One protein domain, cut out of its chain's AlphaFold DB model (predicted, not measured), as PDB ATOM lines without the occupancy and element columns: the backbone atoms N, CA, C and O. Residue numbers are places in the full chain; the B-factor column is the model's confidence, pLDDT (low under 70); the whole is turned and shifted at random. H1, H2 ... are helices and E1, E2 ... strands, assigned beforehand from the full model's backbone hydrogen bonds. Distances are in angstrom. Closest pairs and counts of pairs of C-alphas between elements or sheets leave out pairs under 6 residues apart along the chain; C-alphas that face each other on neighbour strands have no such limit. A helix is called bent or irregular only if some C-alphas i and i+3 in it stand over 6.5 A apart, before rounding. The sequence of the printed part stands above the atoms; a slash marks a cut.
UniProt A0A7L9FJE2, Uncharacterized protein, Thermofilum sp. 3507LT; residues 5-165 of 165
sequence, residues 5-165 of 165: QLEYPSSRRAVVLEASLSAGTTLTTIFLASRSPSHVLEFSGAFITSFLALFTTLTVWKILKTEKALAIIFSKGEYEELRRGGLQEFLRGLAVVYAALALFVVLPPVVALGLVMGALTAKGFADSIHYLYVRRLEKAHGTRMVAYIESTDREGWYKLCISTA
ATOM      1  N   GLN A   5     152.374 102.834 197.477       75.19
ATOM      2  CA  GLN A   5     152.578 103.862 196.460       75.19
ATOM      3  C   GLN A   5     151.236 104.458 196.030       75.19
ATOM      4  O   GLN A   5     150.273 103.745 195.751       75.19
ATOM      5  N   LEU A   6     151.193 105.782 195.967       78.50
ATOM      6  CA  LEU A   6     150.057 106.590 195.563       78.50
ATOM      7  C   LEU A   6     150.511 107.574 194.484       78.50
ATOM      8  O   LEU A   6     151.607 108.135 194.538       78.50
ATOM      9  N   GLU A   7     149.650 107.811 193.497       78.25
ATOM     10  CA  GLU A   7     149.904 108.859 192.511       78.25
ATOM     11  C   GLU A   7     149.779 110.239 193.165       78.25
ATOM     12  O   GLU A   7     148.755 110.548 193.780       78.25
ATOM     13  N   TYR A   8     150.800 111.080 192.994       79.12
ATOM     14  CA  TYR A   8     150.753 112.476 193.416       79.12
ATOM     15  C   TYR A   8     150.189 113.369 192.287       79.12
ATOM     16  O   TYR A   8     150.477 113.122 191.113       79.12
ATOM     17  N   PRO A   9     149.387 114.410 192.597       79.75
ATOM     18  CA  PRO A   9     148.775 114.708 193.898       79.75
ATOM     19  C   PRO A   9     147.514 113.867 194.173       79.75
ATOM     20  O   PRO A   9     147.123 113.713 195.327       79.75
ATOM     21  N   SER A  10     146.887 113.325 193.127       80.19
ATOM     22  CA  SER A  10     145.807 112.342 193.208       80.19
ATOM     23  C   SER A  10     145.743 111.521 191.914       80.19
ATOM     24  O   SER A  10     146.349 111.874 190.895       80.19
ATOM     25  N   SER A  11     145.016 110.402 191.951       81.81
ATOM     26  CA  SER A  11     144.831 109.570 190.761       81.81
ATOM     27  C   SER A  11     143.963 110.269 189.714       81.81
ATOM     28  O   SER A  11     143.036 111.006 190.052       81.81
ATOM     29  N   ARG A  12     144.173 109.960 188.427       80.44
ATOM     30  CA  ARG A  12     143.332 110.508 187.340       80.44
ATOM     31  C   ARG A  12     141.833 110.280 187.585       80.44
ATOM     32  O   ARG A  12     141.023 111.139 187.256       80.44
ATOM     33  N   ARG A  13     141.464 109.134 188.171       83.19
ATOM     34  CA  ARG A  13     140.070 108.806 188.516       83.19
ATOM     35  C   ARG A  13     139.521 109.720 189.612       83.19
ATOM     36  O   ARG A  13     138.387 110.170 189.490       83.19
ATOM     37  N   ALA A  14     140.322 110.008 190.639       83.25
ATOM     38  CA  ALA A  14     139.931 110.906 191.722       83.25
ATOM     39  C   ALA A  14     139.663 112.323 191.198       83.25
ATOM     40  O   ALA A  14     138.603 112.873 191.470       83.25
ATOM     41  N   VAL A  15     140.548 112.851 190.344       84.06
ATOM     42  CA  VAL A  15     140.362 114.176 189.724       84.06
ATOM     43  C   VAL A  15     139.102 114.236 188.871       84.06
ATOM     44  O   VAL A  15     138.366 115.212 188.934       84.06
ATOM     45  N   VAL A  16     138.831 113.202 188.065       85.12
ATOM     46  CA  VAL A  16     137.608 113.161 187.247       85.12
ATOM     47  C   VAL A  16     136.371 113.199 188.140       85.12
ATOM     48  O   VAL A  16     135.452 113.958 187.856       85.12
ATOM     49  N   LEU A  17     136.364 112.441 189.238       86.06
ATOM     50  CA  LEU A  17     135.250 112.426 190.182       86.06
ATOM     51  C   LEU A  17     135.066 113.785 190.879       86.06
ATOM     52  O   LEU A  17     133.944 114.280 190.962       86.06
ATOM     53  N   GLU A  18     136.152 114.428 191.309       85.12
ATOM     54  CA  GLU A  18     136.133 115.775 191.896       85.12
ATOM     55  C   GLU A  18     135.643 116.834 190.899       85.12
ATOM     56  O   GLU A  18     134.818 117.685 191.248       85.12
ATOM     57  N   ALA A  19     136.082 116.758 189.643       83.75
ATOM     58  CA  ALA A  19     135.630 117.640 188.575       83.75
ATOM     59  C   ALA A  19     134.142 117.422 188.256       83.75
ATOM     60  O   ALA A  19     133.399 118.392 188.120       83.75
ATOM     61  N   SER A  20     133.676 116.169 188.197       86.19
ATOM     62  CA  SER A  20     132.259 115.846 187.997       86.19
ATOM     63  C   SER A  20     131.385 116.363 189.141       86.19
ATOM     64  O   SER A  20     130.337 116.953 188.884       86.19
ATOM     65  N   LEU A  21     131.823 116.211 190.395       86.88
ATOM     66  CA  LEU A  21     131.121 116.761 191.559       86.88
ATOM     67  C   LEU A  21     131.097 118.296 191.538       86.88
ATOM     68  O   LEU A  21     130.066 118.901 191.827       86.88
ATOM     69  N   SER A  22     132.201 118.933 191.146       87.25
ATOM     70  CA  SER A  22     132.292 120.396 191.014       87.25
ATOM     71  C   SER A  22     131.386 120.926 189.904       87.25
ATOM     72  O   SER A  22     130.703 121.935 190.073       87.25
ATOM     73  N   ALA A  23     131.326 120.226 188.770       87.06
ATOM     74  CA  ALA A  23     130.418 120.554 187.680       87.06
ATOM     75  C   ALA A  23     128.955 120.381 188.113       87.06
ATOM     76  O   ALA A  23     128.149 121.286 187.911       87.06
ATOM     77  N   GLY A  24     128.626 119.267 188.775       88.19
ATOM     78  CA  GLY A  24     127.290 119.010 189.312       88.19
ATOM     79  C   GLY A  24     126.842 120.090 190.297       88.19
ATOM     80  O   GLY A  24     125.780 120.675 190.122       88.19
ATOM     81  N   THR A  25     127.685 120.433 191.273       86.62
ATOM     82  CA  THR A  25     127.402 121.500 192.251       86.62
ATOM     83  C   THR A  25     127.260 122.874 191.594       86.62
ATOM     84  O   THR A  25     126.371 123.641 191.967       86.62
ATOM     85  N   THR A  26     128.057 123.176 190.568       86.69
ATOM     86  CA  THR A  26     127.914 124.414 189.784       86.69
ATOM     87  C   THR A  26     126.578 124.450 189.035       86.69
ATOM     88  O   THR A  26     125.866 125.451 189.096       86.69
ATOM     89  N   LEU A  27     126.177 123.350 188.390       89.69
ATOM     90  CA  LEU A  27     124.882 123.248 187.708       89.69
ATOM     91  C   LEU A  27     123.710 123.385 188.684       89.69
ATOM     92  O   LEU A  27     122.761 124.114 188.403       89.69
ATOM     93  N   THR A  28     123.789 122.746 189.854       86.94
ATOM     94  CA  THR A  28     122.788 122.902 190.917       86.94
ATOM     95  C   THR A  28     122.709 124.351 191.396       86.94
ATOM     96  O   THR A  28     121.615 124.867 191.589       86.94
ATOM     97  N   THR A  29     123.847 125.034 191.528       85.19
ATOM     98  CA  THR A  29     123.913 126.456 191.909       85.19
ATOM     99  C   THR A  29     123.194 127.334 190.882       85.19
ATOM    100  O   THR A  29     122.350 128.147 191.255       85.19
ATOM    101  N   ILE A  30     123.470 127.135 189.588       86.44
ATOM    102  CA  ILE A  30     122.812 127.868 188.494       86.44
ATOM    103  C   ILE A  30     121.302 127.600 188.500       86.44
ATOM    104  O   ILE A  30     120.500 128.531 188.406       86.44
ATOM    105  N   PHE A  31     120.906 126.335 188.660       88.62
ATOM    106  CA  PHE A  31     119.502 125.943 188.742       88.62
ATOM    107  C   PHE A  31     118.784 126.630 189.912       88.62
ATOM    108  O   PHE A  31     117.732 127.239 189.710       88.62
ATOM    109  N   LEU A  32     119.361 126.596 191.116       83.44
ATOM    110  CA  LEU A  32     118.781 127.233 192.301       83.44
ATOM    111  C   LEU A  32     118.662 128.752 192.137       83.44
ATOM    112  O   LEU A  32     117.601 129.307 192.418       83.44
ATOM    113  N   ALA A  33     119.694 129.410 191.603       83.81
ATOM    114  CA  ALA A  33     119.647 130.841 191.316       83.81
ATOM    115  C   ALA A  33     118.492 131.176 190.352       83.81
ATOM    116  O   ALA A  33     117.672 132.043 190.638       83.81
ATOM    117  N   SER A  34     118.343 130.431 189.252       82.56
ATOM    118  CA  SER A  34     117.268 130.680 188.275       82.56
ATOM    119  C   SER A  34     115.842 130.488 188.816       82.56
ATOM    120  O   SER A  34     114.904 131.083 188.287       82.56
ATOM    121  N   ARG A  35     115.654 129.668 189.860       82.75
ATOM    122  CA  ARG A  35     114.333 129.366 190.439       82.75
ATOM    123  C   ARG A  35     113.903 130.331 191.541       82.75
ATOM    124  O   ARG A  35     112.708 130.403 191.823       82.75
ATOM    125  N   SER A  36     114.829 131.076 192.138       73.62
ATOM    126  CA  SER A  36     114.549 131.964 193.273       73.62
ATOM    127  C   SER A  36     114.991 133.406 192.997       73.62
ATOM    128  O   SER A  36     115.885 133.906 193.681       73.62
ATOM    129  N   PRO A  37     114.361 134.106 192.027       75.25
ATOM    130  CA  PRO A  37     114.790 135.429 191.558       75.25
ATOM    131  C   PRO A  37     114.877 136.488 192.665       75.25
ATOM    132  O   PRO A  37     115.763 137.336 192.620       75.25
ATOM    133  N   SER A  38     114.025 136.407 193.694       80.88
ATOM    134  CA  SER A  38     114.041 137.322 194.846       80.88
ATOM    135  C   SER A  38     115.296 137.209 195.718       80.88
ATOM    136  O   SER A  38     115.629 138.152 196.424       80.88
ATOM    137  N   HIS A  39     116.006 136.082 195.652       85.69
ATOM    138  CA  HIS A  39     117.167 135.770 196.492       85.69
ATOM    139  C   HIS A  39     118.455 135.555 195.684       85.69
ATOM    140  O   HIS A  39     119.492 135.200 196.247       85.69
ATOM    141  N   VAL A  40     118.418 135.789 194.365       87.88
ATOM    142  CA  VAL A  40     119.565 135.579 193.463       87.88
ATOM    143  C   VAL A  40     120.781 136.373 193.904       87.88
ATOM    144  O   VAL A  40     121.887 135.841 193.872       87.88
ATOM    145  N   LEU A  41     120.594 137.627 194.309       88.25
ATOM    146  CA  LEU A  41     121.691 138.525 194.666       88.25
ATOM    147  C   LEU A  41     122.406 138.071 195.945       88.25
ATOM    148  O   LEU A  41     123.630 137.972 195.957       88.25
ATOM    149  N   GLU A  42     121.645 137.719 196.982       91.06
ATOM    150  CA  GLU A  42     122.170 137.201 198.253       91.06
ATOM    151  C   GLU A  42     122.905 135.874 198.047       91.06
ATOM    152  O   GLU A  42     124.045 135.708 198.487       91.06
ATOM    153  N   PHE A  43     122.275 134.948 197.320       92.44
ATOM    154  CA  PHE A  43     122.843 133.636 197.035       92.44
ATOM    155  C   PHE A  43     124.105 133.733 196.173       92.44
ATOM    156  O   PHE A  43     125.140 133.170 196.526       92.44
ATOM    157  N   SER A  44     124.041 134.462 195.056       91.06
ATOM    158  CA  SER A  44     125.159 134.582 194.112       91.06
ATOM    159  C   SER A  44     126.314 135.369 194.722       91.06
ATOM    160  O   SER A  44     127.468 134.997 194.531       91.06
ATOM    161  N   GLY A  45     126.022 136.415 195.500       91.88
ATOM    162  CA  GLY A  45     127.035 137.165 196.239       91.88
ATOM    163  C   GLY A  45     127.774 136.278 197.242       91.88
ATOM    164  O   GLY A  45     129.005 136.225 197.230       91.88
ATOM    165  N   ALA A  46     127.042 135.513 198.056       94.56
ATOM    166  CA  ALA A  46     127.623 134.561 199.003       94.56
ATOM    167  C   ALA A  46     128.415 133.443 198.301       94.56
ATOM    168  O   ALA A  46     129.529 133.104 198.704       94.56
ATOM    169  N   PHE A  47     127.877 132.903 197.207       94.19
ATOM    170  CA  PHE A  47     128.545 131.880 196.409       94.19
ATOM    171  C   PHE A  47     129.868 132.379 195.829       94.19
ATOM    172  O   PHE A  47     130.901 131.755 196.058       94.19
ATOM    173  N   ILE A  48     129.856 133.508 195.112       94.50
ATOM    174  CA  ILE A  48     131.044 134.047 194.436       94.50
ATOM    175  C   ILE A  48     132.118 134.416 195.460       94.50
ATOM    176  O   ILE A  48     133.290 134.113 195.251       94.50
ATOM    177  N   THR A  49     131.734 135.041 196.575       95.31
ATOM    178  CA  THR A  49     132.688 135.442 197.621       95.31
ATOM    179  C   THR A  49     133.356 134.238 198.277       95.31
ATOM    180  O   THR A  49     134.586 134.184 198.320       95.31
ATOM    181  N   SER A  50     132.579 133.241 198.716       95.81
ATOM    182  CA  SER A  50     133.118 131.991 199.274       95.81
ATOM    183  C   SER A  50     133.978 131.246 198.258       95.81
ATOM    184  O   SER A  50     135.096 130.830 198.575       95.81
ATOM    185  N   PHE A  51     133.492 131.140 197.016       94.69
ATOM    186  CA  PHE A  51     134.204 130.474 195.937       94.69
ATOM    187  C   PHE A  51     135.567 131.118 195.699       94.69
ATOM    188  O   PHE A  51     136.582 130.437 195.791       94.69
ATOM    189  N   LEU A  52     135.615 132.429 195.439       96.12
ATOM    190  CA  LEU A  52     136.864 133.130 195.145       96.12
ATOM    191  C   LEU A  52     137.832 133.068 196.324       96.12
ATOM    192  O   LEU A  52     139.014 132.781 196.121       96.12
ATOM    193  N   ALA A  53     137.349 133.290 197.548       95.62
ATOM    194  CA  ALA A  53     138.185 133.265 198.741       95.62
ATOM    195  C   ALA A  53     138.827 131.886 198.950       95.62
ATOM    196  O   ALA A  53     140.046 131.780 199.102       95.62
ATOM    197  N   LEU A  54     138.037 130.811 198.909       94.88
ATOM    198  CA  LEU A  54     138.554 129.463 199.130       94.88
ATOM    199  C   LEU A  54     139.355 128.948 197.938       94.88
ATOM    200  O   LEU A  54     140.408 128.352 198.140       94.88
ATOM    201  N   PHE A  55     138.918 129.211 196.706       95.06
ATOM    202  CA  PHE A  55     139.622 128.775 195.504       95.06
ATOM    203  C   PHE A  55     141.028 129.370 195.448       95.06
ATOM    204  O   PHE A  55     142.000 128.635 195.261       95.06
ATOM    205  N   THR A  56     141.154 130.684 195.657       94.38
ATOM    206  CA  THR A  56     142.459 131.362 195.650       94.38
ATOM    207  C   THR A  56     143.341 130.867 196.790       94.38
ATOM    208  O   THR A  56     144.471 130.448 196.542       94.38
ATOM    209  N   THR A  57     142.814 130.820 198.017       94.62
ATOM    210  CA  THR A  57     143.568 130.380 199.198       94.62
ATOM    211  C   THR A  57     144.070 128.945 199.045       94.62
ATOM    212  O   THR A  57     145.255 128.679 199.252       94.62
ATOM    213  N   LEU A  58     143.200 128.015 198.634       93.69
ATOM    214  CA  LEU A  58     143.558 126.608 198.451       93.69
ATOM    215  C   LEU A  58     144.557 126.425 197.308       93.69
ATOM    216  O   LEU A  58     145.531 125.692 197.470       93.69
ATOM    217  N   THR A  59     144.344 127.096 196.176       92.88
ATOM    218  CA  THR A  59     145.226 126.978 195.007       92.88
ATOM    219  C   THR A  59     146.620 127.511 195.319       92.88
ATOM    220  O   THR A  59     147.604 126.803 195.110       92.88
ATOM    221  N   VAL A  60     146.718 128.718 195.887       94.06
ATOM    222  CA  VAL A  60     148.001 129.323 196.273       94.06
ATOM    223  C   VAL A  60     148.712 128.454 197.303       94.06
ATOM    224  O   VAL A  60     149.882 128.121 197.122       94.06
ATOM    225  N   TRP A  61     148.009 128.017 198.352       94.06
ATOM    226  CA  TRP A  61     148.597 127.157 199.378       94.06
ATOM    227  C   TRP A  61     149.149 125.848 198.794       94.06
ATOM    228  O   TRP A  61     150.268 125.450 199.122       94.06
ATOM    229  N   LYS A  62     148.406 125.200 197.890       91.88
ATOM    230  CA  LYS A  62     148.822 123.956 197.222       91.88
ATOM    231  C   LYS A  62     150.018 124.139 196.299       91.88
ATOM    232  O   LYS A  62     150.922 123.300 196.315       91.88
ATOM    233  N   ILE A  63     150.037 125.217 195.517       91.88
ATOM    234  CA  ILE A  63     151.157 125.553 194.631       91.88
ATOM    235  C   ILE A  63     152.412 125.795 195.467       91.88
ATOM    236  O   ILE A  63     153.397 125.084 195.290       91.88
ATOM    237  N   LEU A  64     152.342 126.680 196.466       91.62
ATOM    238  CA  LEU A  64     153.475 126.977 197.349       91.62
ATOM    239  C   LEU A  64     153.981 125.731 198.081       91.62
ATOM    240  O   LEU A  64     155.186 125.542 198.242       91.62
ATOM    241  N   LYS A  65     153.073 124.857 198.530       89.38
ATOM    242  CA  LYS A  65     153.447 123.586 199.157       89.38
ATOM    243  C   LYS A  65     154.181 122.667 198.180       89.38
ATOM    244  O   LYS A  65     155.159 122.033 198.564       89.38
ATOM    245  N   THR A  66     153.729 122.610 196.931       88.62
ATOM    246  CA  THR A  66     154.344 121.783 195.885       88.62
ATOM    247  C   THR A  66     155.718 122.313 195.491       88.62
ATOM    248  O   THR A  66     156.647 121.525 195.379       88.62
ATOM    249  N   GLU A  67     155.880 123.629 195.353       88.44
ATOM    250  CA  GLU A  67     157.181 124.246 195.066       88.44
ATOM    251  C   GLU A  67     158.192 123.996 196.187       88.44
ATOM    252  O   GLU A  67     159.334 123.624 195.924       88.44
ATOM    253  N   LYS A  68     157.762 124.109 197.452       88.19
ATOM    254  CA  LYS A  68     158.603 123.754 198.605       88.19
ATOM    255  C   LYS A  68     159.012 122.282 198.580       88.19
ATOM    256  O   LYS A  68     160.178 121.979 198.822       88.19
ATOM    257  N   ALA A  69     158.075 121.380 198.285       86.69
ATOM    258  CA  ALA A  69     158.372 119.954 198.178       86.69
ATOM    259  C   ALA A  69     159.373 119.678 197.045       86.69
ATOM    260  O   ALA A  69     160.362 118.992 197.268       86.69
ATOM    261  N   LEU A  70     159.177 120.285 195.872       85.62
ATOM    262  CA  LEU A  70     160.087 120.196 194.726       85.62
ATOM    263  C   LEU A  70     161.506 120.665 195.052       85.62
ATOM    264  O   LEU A  70     162.466 119.962 194.746       85.62
ATOM    265  N   ALA A  71     161.649 121.824 195.697       85.75
ATOM    266  CA  ALA A  71     162.957 122.348 196.088       85.75
ATOM    267  C   ALA A  71     163.704 121.385 197.031       85.75
ATOM    268  O   ALA A  71     164.927 121.242 196.958       85.75
ATOM    269  N   ILE A  72     162.970 120.689 197.904       86.69
ATOM    270  CA  ILE A  72     163.535 119.689 198.814       86.69
ATOM    271  C   ILE A  72     163.882 118.400 198.063       86.69
ATOM    272  O   ILE A  72     164.974 117.877 198.253       86.69
ATOM    273  N   ILE A  73     163.017 117.929 197.165       86.56
ATOM    274  CA  ILE A  73     163.270 116.736 196.345       86.56
ATOM    275  C   ILE A  73     164.526 116.926 195.488       86.56
ATOM    276  O   ILE A  73     165.400 116.068 195.489       86.56
ATOM    277  N   PHE A  74     164.689 118.080 194.836       82.38
ATOM    278  CA  PHE A  74     165.881 118.339 194.023       82.38
ATOM    279  C   PHE A  74     167.175 118.496 194.830       82.38
ATOM    280  O   PHE A  74     168.252 118.282 194.282       82.38
ATOM    281  N   SER A  75     167.101 118.861 196.114       85.25
ATOM    282  CA  SER A  75     168.293 119.025 196.961       85.25
ATOM    283  C   SER A  75     168.643 117.789 197.791       85.25
ATOM    284  O   SER A  75     169.819 117.565 198.067       85.25
ATOM    285  N   LYS A  76     167.650 116.998 198.212       84.25
ATOM    286  CA  LYS A  76     167.812 115.871 199.149       84.25
ATOM    287  C   LYS A  76     167.320 114.529 198.601       84.25
ATOM    288  O   LYS A  76     167.418 113.528 199.300       84.25
ATOM    289  N   GLY A  77     166.777 114.500 197.386       82.94
ATOM    290  CA  GLY A  77     166.197 113.316 196.749       82.94
ATOM    291  C   GLY A  77     164.744 113.050 197.144       82.94
ATOM    292  O   GLY A  77     163.959 112.628 196.302       82.94
ATOM    293  N   GLU A  78     164.351 113.337 198.389       85.88
ATOM    294  CA  GLU A  78     163.008 113.028 198.901       85.88
ATOM    295  C   GLU A  78     162.473 114.132 199.830       85.88
ATOM    296  O   GLU A  78     163.213 114.740 200.608       85.88
ATOM    297  N   TYR A  79     161.164 114.391 199.759       86.50
ATOM    298  CA  TYR A  79     160.441 115.262 200.688       86.50
ATOM    299  C   TYR A  79     159.623 114.423 201.668       86.50
ATOM    300  O   TYR A  79     158.721 113.701 201.251       86.50
ATOM    301  N   GLU A  80     159.890 114.565 202.966       86.12
ATOM    302  CA  GLU A  80     159.148 113.886 204.032       86.12
ATOM    303  C   GLU A  80     158.263 114.870 204.810       86.12
ATOM    304  O   GLU A  80     158.729 115.894 205.312       86.12
ATOM    305  N   GLU A  81     156.983 114.535 204.977       84.56
ATOM    306  CA  GLU A  81     156.051 115.256 205.845       84.56
ATOM    307  C   GLU A  81     155.460 114.299 206.885       84.56
ATOM    308  O   GLU A  81     154.770 113.334 206.548       84.56
ATOM    309  N   LEU A  82     155.700 114.583 208.167       81.88
ATOM    310  CA  LEU A  82     155.092 113.831 209.261       81.88
ATOM    311  C   LEU A  82     153.620 114.241 209.391       81.88
ATOM    312  O   LEU A  82     153.309 115.401 209.668       81.88
ATOM    313  N   ARG A  83     152.706 113.292 209.204       80.75
ATOM    314  CA  ARG A  83     151.266 113.505 209.338       80.75
ATOM    315  C   ARG A  83     150.691 112.634 210.436       80.75
ATOM    316  O   ARG A  83     151.211 111.568 210.756       80.75
ATOM    317  N   ARG A  84     149.608 113.121 211.032       74.94
ATOM    318  CA  ARG A  84     148.931 112.444 212.130       74.94
ATOM    319  C   ARG A  84     147.589 111.930 211.643       74.94
ATOM    320  O   ARG A  84     146.700 112.732 211.387       74.94
ATOM    321  N   GLY A  85     147.481 110.617 211.513       68.56
ATOM    322  CA  GLY A  85     146.250 109.926 211.156       68.56
ATOM    323  C   GLY A  85     145.355 109.648 212.362       68.56
ATOM    324  O   GLY A  85     145.730 109.860 213.517       68.56
ATOM    325  N   GLY A  86     144.153 109.140 212.092       76.69
ATOM    326  CA  GLY A  86     143.247 108.622 213.120       76.69
ATOM    327  C   GLY A  86     142.342 109.688 213.743       76.69
ATOM    328  O   GLY A  86     141.746 110.500 213.035       76.69
ATOM    329  N   LEU A  87     142.208 109.678 215.076       78.75
ATOM    330  CA  LEU A  87     141.182 110.450 215.794       78.75
ATOM    331  C   LEU A  87     141.250 111.960 215.517       78.75
ATOM    332  O   LEU A  87     140.218 112.604 215.381       78.75
ATOM    333  N   GLN A  88     142.447 112.542 215.405       79.38
ATOM    334  CA  GLN A  88     142.577 113.988 215.206       79.38
ATOM    335  C   GLN A  88     142.169 114.431 213.789       79.38
ATOM    336  O   GLN A  88     141.560 115.489 213.637       79.38
ATOM    337  N   GLU A  89     142.461 113.633 212.756       77.75
ATOM    338  CA  GLU A  89     141.961 113.869 211.393       77.75
ATOM    339  C   GLU A  89     140.437 113.708 211.336       77.75
ATOM    340  O   GLU A  89     139.753 114.557 210.763       77.75
ATOM    341  N   PHE A  90     139.901 112.688 212.011       82.00
ATOM    342  CA  PHE A  90     138.459 112.489 212.144       82.00
ATOM    343  C   PHE A  90     137.770 113.681 212.832       82.00
ATOM    344  O   PHE A  90     136.793 114.214 212.307       82.00
ATOM    345  N   LEU A  91     138.317 114.169 213.952       86.81
ATOM    346  CA  LEU A  91     137.801 115.344 214.664       86.81
ATOM    347  C   LEU A  91     137.866 116.618 213.816       86.81
ATOM    348  O   LEU A  91     136.938 117.420 213.857       86.81
ATOM    349  N   ARG A  92     138.923 116.804 213.014       85.62
ATOM    350  CA  ARG A  92     138.998 117.919 212.053       85.62
ATOM    351  C   ARG A  92     137.910 117.811 210.988       85.62
ATOM    352  O   ARG A  92     137.281 118.816 210.676       85.62
ATOM    353  N   GLY A  93     137.665 116.610 210.464       84.38
ATOM    354  CA  GLY A  93     136.574 116.353 209.524       84.38
ATOM    355  C   GLY A  93     135.208 116.697 210.124       84.38
ATOM    356  O   GLY A  93     134.451 117.459 209.526       84.38
ATOM    357  N   LEU A  94     134.932 116.217 211.340       88.19
ATOM    358  CA  LEU A  94     133.714 116.561 212.077       88.19
ATOM    359  C   LEU A  94     133.590 118.065 212.320       88.19
ATOM    360  O   LEU A  94     132.517 118.623 212.108       88.19
ATOM    361  N   ALA A  95     134.672 118.735 212.716       89.62
ATOM    362  CA  ALA A  95     134.663 120.175 212.947       89.62
ATOM    363  C   ALA A  95     134.264 120.954 211.685       89.62
ATOM    364  O   ALA A  95     133.485 121.897 211.782       89.62
ATOM    365  N   VAL A  96     134.729 120.540 210.500       88.94
ATOM    366  CA  VAL A  96     134.324 121.154 209.223       88.94
ATOM    367  C   VAL A  96     132.832 120.944 208.948       88.94
ATOM    368  O   VAL A  96     132.150 121.885 208.546       88.94
ATOM    369  N   VAL A  97     132.304 119.742 209.201       88.81
ATOM    370  CA  VAL A  97     130.870 119.445 209.023       88.81
ATOM    371  C   VAL A  97     130.015 120.279 209.979       88.81
ATOM    372  O   VAL A  97     129.062 120.924 209.548       88.81
ATOM    373  N   TYR A  98     130.374 120.324 211.263       91.25
ATOM    374  CA  TYR A  98     129.661 121.135 212.250       91.25
ATOM    375  C   TYR A  98     129.772 122.632 211.965       91.25
ATOM    376  O   TYR A  98     128.787 123.342 212.140       91.25
ATOM    377  N   ALA A  99     130.918 123.114 211.478       90.25
ATOM    378  CA  ALA A  99     131.065 124.501 211.051       90.25
ATOM    379  C   ALA A  99     130.111 124.831 209.893       90.25
ATOM    380  O   ALA A  99     129.447 125.863 209.932       90.25
ATOM    381  N   ALA A 100     129.979 123.938 208.906       90.62
ATOM    382  CA  ALA A 100     129.028 124.116 207.812       90.62
ATOM    383  C   ALA A 100     127.574 124.150 208.310       90.62
ATOM    384  O   ALA A 100     126.807 125.003 207.877       90.62
ATOM    385  N   LEU A 101     127.199 123.277 209.253       90.81
ATOM    386  CA  LEU A 101     125.864 123.289 209.863       90.81
ATOM    387  C   LEU A 101     125.615 124.553 210.697       90.81
ATOM    388  O   LEU A 101     124.531 125.128 210.628       90.81
ATOM    389  N   ALA A 102     126.617 125.025 211.439       92.44
ATOM    390  CA  ALA A 102     126.519 126.243 212.236       92.44
ATOM    391  C   ALA A 102     126.253 127.488 211.371       92.44
ATOM    392  O   ALA A 102     125.545 128.391 211.817       92.44
ATOM    393  N   LEU A 103     126.731 127.524 210.117       91.19
ATOM    394  CA  LEU A 103     126.407 128.614 209.186       91.19
ATOM    395  C   LEU A 103     124.896 128.755 208.971       91.19
ATOM    396  O   LEU A 103     124.409 129.879 208.918       91.19
ATOM    397  N   PHE A 104     124.148 127.651 208.905       92.62
ATOM    398  CA  PHE A 104     122.688 127.684 208.739       92.62
ATOM    399  C   PHE A 104     121.937 128.155 209.989       92.62
ATOM    400  O   PHE A 104     120.766 128.507 209.891       92.62
ATOM    401  N   VAL A 105     122.592 128.159 211.153       93.12
ATOM    402  CA  VAL A 105     122.023 128.680 212.405       93.12
ATOM    403  C   VAL A 105     122.280 130.182 212.537       93.12
ATOM    404  O   VAL A 105     121.428 130.910 213.037       93.12
ATOM    405  N   VAL A 106     123.454 130.647 212.102       94.62
ATOM    406  CA  VAL A 106     123.911 132.031 212.325       94.62
ATOM    407  C   VAL A 106     123.561 132.965 211.163       94.62
ATOM    408  O   VAL A 106     123.379 134.162 211.375       94.62
ATOM    409  N   LEU A 107     123.473 132.449 209.935       93.00
ATOM    410  CA  LEU A 107     123.226 133.241 208.730       93.00
ATOM    411  C   LEU A 107     121.855 132.929 208.119       93.00
ATOM    412  O   LEU A 107     121.330 131.831 208.311       93.00
ATOM    413  N   PRO A 108     121.293 133.848 207.309       93.38
ATOM    414  CA  PRO A 108     120.127 133.545 206.492       93.38
ATOM    415  C   PRO A 108     120.360 132.268 205.663       93.38
ATOM    416  O   PRO A 108     121.425 132.147 205.045       93.38
ATOM    417  N   PRO A 109     119.389 131.335 205.582       91.38
ATOM    418  CA  PRO A 109     119.588 130.034 204.936       91.38
ATOM    419  C   PRO A 109     120.092 130.122 203.490       91.38
ATOM    420  O   PRO A 109     120.905 129.308 203.064       91.38
ATOM    421  N   VAL A 110     119.648 131.142 202.752       91.31
ATOM    422  CA  VAL A 110     120.083 131.433 201.377       91.31
ATOM    423  C   VAL A 110     121.577 131.763 201.323       91.31
ATOM    424  O   VAL A 110     122.307 131.215 200.497       91.31
ATOM    425  N   VAL A 111     122.041 132.638 202.218       91.94
ATOM    426  CA  VAL A 111     123.444 133.057 202.306       91.94
ATOM    427  C   VAL A 111     124.311 131.883 202.754       91.94
ATOM    428  O   VAL A 111     125.328 131.604 202.123       91.94
ATOM    429  N   ALA A 112     123.887 131.144 203.787       94.25
ATOM    430  CA  ALA A 112     124.584 129.949 204.265       94.25
ATOM    431  C   ALA A 112     124.745 128.900 203.153       94.25
ATOM    432  O   ALA A 112     125.847 128.393 202.929       94.25
ATOM    433  N   LEU A 113     123.670 128.628 202.403       92.25
ATOM    434  CA  LEU A 113     123.703 127.708 201.272       92.25
ATOM    435  C   LEU A 113     124.651 128.197 200.171       92.25
ATOM    436  O   LEU A 113     125.440 127.404 199.662       92.25
ATOM    437  N   GLY A 114     124.617 129.490 199.834       93.00
ATOM    438  CA  GLY A 114     125.543 130.096 198.874       93.00
ATOM    439  C   GLY A 114     127.005 129.906 199.287       93.00
ATOM    440  O   GLY A 114     127.807 129.422 198.488       93.00
ATOM    441  N   LEU A 115     127.341 130.187 200.552       94.50
ATOM    442  CA  LEU A 115     128.693 129.999 201.091       94.50
ATOM    443  C   LEU A 115     129.156 128.537 201.008       94.50
ATOM    444  O   LEU A 115     130.278 128.279 200.572       94.50
ATOM    445  N   VAL A 116     128.306 127.584 201.406       93.38
ATOM    446  CA  VAL A 116     128.633 126.148 201.390       93.38
ATOM    447  C   VAL A 116     128.808 125.641 199.961       93.38
ATOM    448  O   VAL A 116     129.793 124.962 199.669       93.38
ATOM    449  N   MET A 117     127.904 126.005 199.051       92.94
ATOM    450  CA  MET A 117     128.006 125.622 197.641       92.94
ATOM    451  C   MET A 117     129.268 126.204 196.998       92.94
ATOM    452  O   MET A 117     129.968 125.481 196.292       92.94
ATOM    453  N   GLY A 118     129.599 127.467 197.294       93.75
ATOM    454  CA  GLY A 118     130.831 128.117 196.837       93.75
ATOM    455  C   GLY A 118     132.095 127.443 197.374       93.75
ATOM    456  O   GLY A 118     133.070 127.272 196.647       93.75
ATOM    457  N   ALA A 119     132.074 126.988 198.628       93.06
ATOM    458  CA  ALA A 119     133.192 126.275 199.238       93.06
ATOM    459  C   ALA A 119     133.420 124.892 198.610       93.06
ATOM    460  O   ALA A 119     134.561 124.502 198.341       93.06
ATOM    461  N   LEU A 120     132.337 124.150 198.361       90.88
ATOM    462  CA  LEU A 120     132.390 122.826 197.744       90.88
ATOM    463  C   LEU A 120     132.912 122.895 196.306       90.88
ATOM    464  O   LEU A 120     133.800 122.118 195.948       90.88
ATOM    465  N   THR A 121     132.414 123.843 195.507       91.75
ATOM    466  CA  THR A 121     132.909 124.068 194.141       91.75
ATOM    467  C   THR A 121     134.367 124.520 194.153       91.75
ATOM    468  O   THR A 121     135.182 123.961 193.418       91.75
ATOM    469  N   ALA A 122     134.740 125.465 195.022       93.50
ATOM    470  CA  ALA A 122     136.113 125.957 195.128       93.50
ATOM    471  C   ALA A 122     137.122 124.842 195.397       93.50
ATOM    472  O   ALA A 122     138.181 124.813 194.767       93.50
ATOM    473  N   LYS A 123     136.791 123.915 196.304       89.81
ATOM    474  CA  LYS A 123     137.665 122.789 196.634       89.81
ATOM    475  C   LYS A 123     137.968 121.940 195.400       89.81
ATOM    476  O   LYS A 123     139.135 121.770 195.061       89.81
ATOM    477  N   GLY A 124     136.947 121.443 194.703       87.19
ATOM    478  CA  GLY A 124     137.184 120.536 193.578       87.19
ATOM    479  C   GLY A 124     137.810 121.223 192.355       87.19
ATOM    480  O   GLY A 124     138.630 120.614 191.661       87.19
ATOM    481  N   PHE A 125     137.542 122.518 192.136       89.44
ATOM    482  CA  PHE A 125     138.285 123.314 191.150       89.44
ATOM    483  C   PHE A 125     139.758 123.490 191.543       89.44
ATOM    484  O   PHE A 125     140.637 123.296 190.704       89.44
ATOM    485  N   ALA A 126     140.055 123.813 192.806       91.38
ATOM    486  CA  ALA A 126     141.431 123.949 193.288       91.38
ATOM    487  C   ALA A 126     142.204 122.621 193.195       91.38
ATOM    488  O   ALA A 126     143.373 122.614 192.808       91.38
ATOM    489  N   ASP A 127     141.555 121.494 193.496       89.19
ATOM    490  CA  ASP A 127     142.128 120.149 193.359       89.19
ATOM    491  C   ASP A 127     142.458 119.833 191.888       89.19
ATOM    492  O   ASP A 127     143.571 119.401 191.574       89.19
ATOM    493  N   SER A 128     141.548 120.166 190.970       89.19
ATOM    494  CA  SER A 128     141.739 119.986 189.525       89.19
ATOM    495  C   SER A 128     142.873 120.854 188.963       89.19
ATOM    496  O   SER A 128     143.715 120.372 188.202       89.19
ATOM    497  N   ILE A 129     142.934 122.131 189.354       91.44
ATOM    498  CA  ILE A 129     144.007 123.049 188.944       91.44
ATOM    499  C   ILE A 129     145.354 122.586 189.498       91.44
ATOM    500  O   ILE A 129     146.347 122.575 188.771       91.44
ATOM    501  N   HIS A 130     145.393 122.151 190.759       92.25
ATOM    502  CA  HIS A 130     146.608 121.622 191.374       92.25
ATOM    503  C   HIS A 130     147.113 120.373 190.651       92.25
ATOM    504  O   HIS A 130     148.307 120.271 190.378       92.25
ATOM    505  N   TYR A 131     146.216 119.465 190.260       90.62
ATOM    506  CA  TYR A 131     146.578 118.310 189.445       90.62
ATOM    507  C   TYR A 131     147.217 118.719 188.111       90.62
ATOM    508  O   TYR A 131     148.295 118.230 187.767       90.62
ATOM    509  N   LEU A 132     146.592 119.640 187.369       90.81
ATOM    510  CA  LEU A 132     147.134 120.128 186.095       90.81
ATOM    511  C   LEU A 132     148.497 120.808 186.272       90.81
ATOM    512  O   LEU A 132     149.400 120.593 185.463       90.81
ATOM    513  N   TYR A 133     148.656 121.589 187.341       92.31
ATOM    514  CA  TYR A 133     149.917 122.233 187.694       92.31
ATOM    515  C   TYR A 133     151.029 121.202 187.932       92.31
ATOM    516  O   TYR A 133     152.091 121.301 187.316       92.31
ATOM    517  N   VAL A 134     150.770 120.163 188.735       90.00
ATOM    518  CA  VAL A 134     151.748 119.089 188.980       90.00
ATOM    519  C   VAL A 134     152.095 118.345 187.690       90.00
ATOM    520  O   VAL A 134     153.272 118.165 187.397       90.00
ATOM    521  N   ARG A 135     151.109 117.973 186.860       90.62
ATOM    522  CA  ARG A 135     151.382 117.288 185.580       90.62
ATOM    523  C   ARG A 135     152.215 118.137 184.621       90.62
ATOM    524  O   ARG A 135     153.039 117.606 183.878       90.62
ATOM    525  N   ARG A 136     152.021 119.459 184.628       90.94
ATOM    526  CA  ARG A 136     152.843 120.381 183.836       90.94
ATOM    527  C   ARG A 136     154.288 120.416 184.337       90.94
ATOM    528  O   ARG A 136     155.193 120.414 183.508       90.94
ATOM    529  N   LEU A 137     154.494 120.420 185.653       88.06
ATOM    530  CA  LEU A 137     155.824 120.362 186.265       88.06
ATOM    531  C   LEU A 137     156.537 119.043 185.965       88.06
ATOM    532  O   LEU A 137     157.679 119.065 185.521       88.06
ATOM    533  N   GLU A 138     155.859 117.908 186.130       88.56
ATOM    534  CA  GLU A 138     156.405 116.590 185.781       88.56
ATOM    535  C   GLU A 138     156.880 116.546 184.325       88.56
ATOM    536  O   GLU A 138     157.992 116.112 184.034       88.56
ATOM    537  N   LYS A 139     156.071 117.084 183.400       88.50
ATOM    538  CA  LYS A 139     156.442 117.182 181.984       88.50
ATOM    539  C   LYS A 139     157.645 118.102 181.750       88.50
ATOM    540  O   LYS A 139     158.450 117.811 180.874       88.50
ATOM    541  N   ALA A 140     157.755 119.204 182.492       88.38
ATOM    542  CA  ALA A 140     158.863 120.151 182.361       88.38
ATOM    543  C   ALA A 140     160.192 119.582 182.884       88.38
ATOM    544  O   ALA A 140     161.239 119.867 182.313       88.38
ATOM    545  N   HIS A 141     160.143 118.768 183.940       85.31
ATOM    546  CA  HIS A 141     161.328 118.178 184.565       85.31
ATOM    547  C   HIS A 141     161.657 116.765 184.068       85.31
ATOM    548  O   HIS A 141     162.721 116.248 184.387       85.31
ATOM    549  N   GLY A 142     160.778 116.139 183.277       84.88
ATOM    550  CA  GLY A 142     160.989 114.784 182.757       84.88
ATOM    551  C   GLY A 142     160.924 113.693 183.830       84.88
ATOM    552  O   GLY A 142     161.417 112.594 183.607       84.88
ATOM    553  N   THR A 143     160.320 113.989 184.980       84.00
ATOM    554  CA  THR A 143     160.246 113.109 186.158       84.00
ATOM    555  C   THR A 143     158.803 112.928 186.594       84.00
ATOM    556  O   THR A 143     158.001 113.853 186.431       84.00
ATOM    557  N   ARG A 144     158.461 111.800 187.227       85.62
ATOM    558  CA  ARG A 144     157.113 111.591 187.778       85.62
ATOM    559  C   ARG A 144     157.128 111.686 189.296       85.62
ATOM    560  O   ARG A 144     157.927 111.026 189.944       85.62
ATOM    561  N   MET A 145     156.230 112.473 189.880       83.75
ATOM    562  CA  MET A 145     156.101 112.546 191.332       83.75
ATOM    563  C   MET A 145     155.290 111.361 191.841       83.75
ATOM    564  O   MET A 145     154.160 111.117 191.406       83.75
ATOM    565  N   VAL A 146     155.850 110.645 192.806       84.69
ATOM    566  CA  VAL A 146     155.189 109.527 193.476       84.69
ATOM    567  C   VAL A 146     155.147 109.817 194.964       84.69
ATOM    568  O   VAL A 146     156.140 110.242 195.554       84.69
ATOM    569  N   ALA A 147     153.983 109.594 195.566       83.38
ATOM    570  CA  ALA A 147     153.821 109.654 197.005       83.38
ATOM    571  C   ALA A 147     153.839 108.236 197.579       83.38
ATOM    572  O   ALA A 147     153.252 107.320 197.006       83.38
ATOM    573  N   TYR A 148     154.474 108.035 198.725       83.50
ATOM    574  CA  TYR A 148     154.348 106.800 199.492       83.50
ATOM    575  C   TYR A 148     154.148 107.115 200.962       83.50
ATOM    576  O   TYR A 148     154.624 108.123 201.485       83.50
ATOM    577  N   ILE A 149     153.377 106.251 201.612       82.75
ATOM    578  CA  ILE A 149     153.104 106.347 203.039       82.75
ATOM    579  C   ILE A 149     153.980 105.327 203.756       82.75
ATOM    580  O   ILE A 149     153.948 104.140 203.421       82.75
ATOM    581  N   GLU A 150     154.732 105.787 204.752       81.19
ATOM    582  CA  GLU A 150     155.489 104.927 205.659       81.19
ATOM    583  C   GLU A 150     154.906 105.000 207.074       81.19
ATOM    584  O   GLU A 150     154.607 106.077 207.602       81.19
ATOM    585  N   SER A 151     154.731 103.833 207.698       76.00
ATOM    586  CA  SER A 151     154.358 103.731 209.107       76.00
ATOM    587  C   SER A 151     155.503 104.235 209.979       76.00
ATOM    588  O   SER A 151     156.662 103.914 209.720       76.00
ATOM    589  N   THR A 152     155.180 104.977 211.033       78.00
ATOM    590  CA  THR A 152     156.167 105.358 212.050       78.00
ATOM    591  C   THR A 152     155.966 104.539 213.319       78.00
ATOM    592  O   THR A 152     154.863 104.057 213.564       78.00
ATOM    593  N   ASP A 153     156.997 104.446 214.160       75.94
ATOM    594  CA  ASP A 153     156.906 103.784 215.474       75.94
ATOM    595  C   ASP A 153     156.002 104.540 216.470       75.94
ATOM    596  O   ASP A 153     155.737 104.067 217.572       75.94
ATOM    597  N   ARG A 154     155.525 105.739 216.107       76.06
ATOM    598  CA  ARG A 154     154.603 106.535 216.922       76.06
ATOM    599  C   ARG A 154     153.163 106.223 216.535       76.06
ATOM    600  O   ARG A 154     152.754 106.469 215.399       76.06
ATOM    601  N   GLU A 155     152.368 105.773 217.502       76.31
ATOM    602  CA  GLU A 155     150.941 105.516 217.294       76.31
ATOM    603  C   GLU A 155     150.213 106.735 216.709       76.31
ATOM    604  O   GLU A 155     150.340 107.870 217.183       76.31
ATOM    605  N   GLY A 156     149.437 106.491 215.650       69.56
ATOM    606  CA  GLY A 156     148.663 107.519 214.956       69.56
ATOM    607  C   GLY A 156     149.481 108.451 214.059       69.56
ATOM    608  O   GLY A 156     148.927 109.427 213.561       69.56
ATOM    609  N   TRP A 157     150.769 108.188 213.820       79.19
ATOM    610  CA  TRP A 157     151.598 108.978 212.905       79.19
ATOM    611  C   TRP A 157     152.049 108.169 211.687       79.19
ATOM    612  O   TRP A 157     152.428 107.001 211.785       79.19
ATOM    613  N   TYR A 158     152.048 108.828 210.530       79.44
ATOM    614  CA  TYR A 158     152.566 108.302 209.275       79.44
ATOM    615  C   TYR A 158     153.431 109.355 208.577       79.44
ATOM    616  O   TYR A 158     153.180 110.558 208.679       79.44
ATOM    617  N   LYS A 159     154.467 108.915 207.866       82.38
ATOM    618  CA  LYS A 159     155.248 109.777 206.977       82.38
ATOM    619  C   LYS A 159     154.613 109.758 205.599       82.38
ATOM    620  O   LYS A 159     154.400 108.688 205.035       82.38
ATOM    621  N   LEU A 160     154.312 110.936 205.068       81.50
ATOM    622  CA  LEU A 160     154.052 111.114 203.649       81.50
ATOM    623  C   LEU A 160     155.369 111.500 202.987       81.50
ATOM    624  O   LEU A 160     155.870 112.601 203.214       81.50
ATOM    625  N   CYS A 161     155.893 110.611 202.163       82.38
ATOM    626  CA  CYS A 161     157.098 110.858 201.395       82.38
ATOM    627  C   CYS A 161     156.717 111.141 199.943       82.38
ATOM    628  O   CYS A 161     155.838 110.479 199.392       82.38
ATOM    629  N   ILE A 162     157.352 112.138 199.335       84.12
ATOM    630  CA  ILE A 162     157.212 112.465 197.916       84.12
ATOM    631  C   ILE A 162     158.601 112.388 197.298       84.12
ATOM    632  O   ILE A 162     159.536 113.017 197.794       84.12
ATOM    633  N   SER A 163     158.720 111.633 196.214       83.69
ATOM    634  CA  SER A 163     159.964 111.459 195.467       83.69
ATOM    635  C   SER A 163     159.694 111.504 193.963       83.69
ATOM    636  O   SER A 163     158.543 111.408 193.522       83.69
ATOM    637  N   THR A 164     160.750 111.681 193.176       82.56
ATOM    638  CA  THR A 164     160.717 111.522 191.720       82.56
ATOM    639  C   THR A 164     161.052 110.083 191.350       82.56
ATOM    640  O   THR A 164     162.103 109.581 191.743       82.56
ATOM    641  N   ALA A 165     160.167 109.446 190.588       73.06
ATOM    642  CA  ALA A 165     160.414 108.182 189.901       73.06
ATOM    643  C   ALA A 165     160.936 108.418 188.480       73.06
ATOM    644  O   ALA A 165     160.544 109.447 187.868       73.06
TER     645      ALA A 165
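What this domain is: This is residues 5 to 165 of the 165 residues of an uncharacterized protein of Thermofilum sp. 3507LT (UniProt A0A7L9FJE2). Look for three long helices, H1, H2 and H4, side by side in a bundle, with a small, strongly twisted sheet at one end. H3 is an arm from the sheet to the bundle's far end, its residues 90 to 99 standing free. The 161 printed residues run E1 H1 H2 E2 H3 H4 E3 E4, class mixed; the antiparallel sheet's order is E1, E3, E4, E2. The whole is loose, radius of gyration of the C-alphas 18.7 A, spanning 58 by 38 by 24 A.

Where its parts are: Find C-alpha 5 at (152.578, 103.862, 196.460), where E1, residues 5 to 7, begins. Next come H1, 12 to 35, 34.7 A; H2, 37 to 76, 57.0 A, irregular with C-alphas 38 and 41 7.7 A apart; E2, 78 to 84; H3, 87 to 106, 27.9 A; H4, 109 to 141, 47.9 A; and E3, 145 to 151. E4, 157 to 164, ends at (160.717, 111.522, 191.720).

How they stand to each other: H4, the hub, touches H2 at C-alphas Gly 118 and Phe 51, the closest, 4.2 A, a shallow tilt of 29 degrees, the same way. Its residues 117 to 131 touch H1, closest C-alphas Thr 121 and Ser 22, 4.9 A. H3 and H4 form a helical hairpin, touching through residues 100 to 104 and 112 to 116, closest C-alphas Phe 104 and Ala 112, 5.4 A. H2 is on the sheet, making two layers, helix over one face; H4 only grazes it. E2, H3 H4, E3 is a split strand-helix-strand unit, E4 between its strands, crossover right-handed. Within hydrogen-bond range are N 6 and O 147, 2.8 A, for E1 and E3; N 148 and O 161, 2.9 A, for E3 and E4; N 81 and O 160, 2.8 A, for E4 and E2. Every O i to N i+4 pair is within range in H1 and H4, 34 of 36 in H2, 14 of 16 in H3.

The domain as a whole: The farthest C-alphas, Ser 38 and Asp 153, are 58.2 A apart. The printed part has no cut, and its links are tight. Residues 85 and 156 are under pLDDT 70.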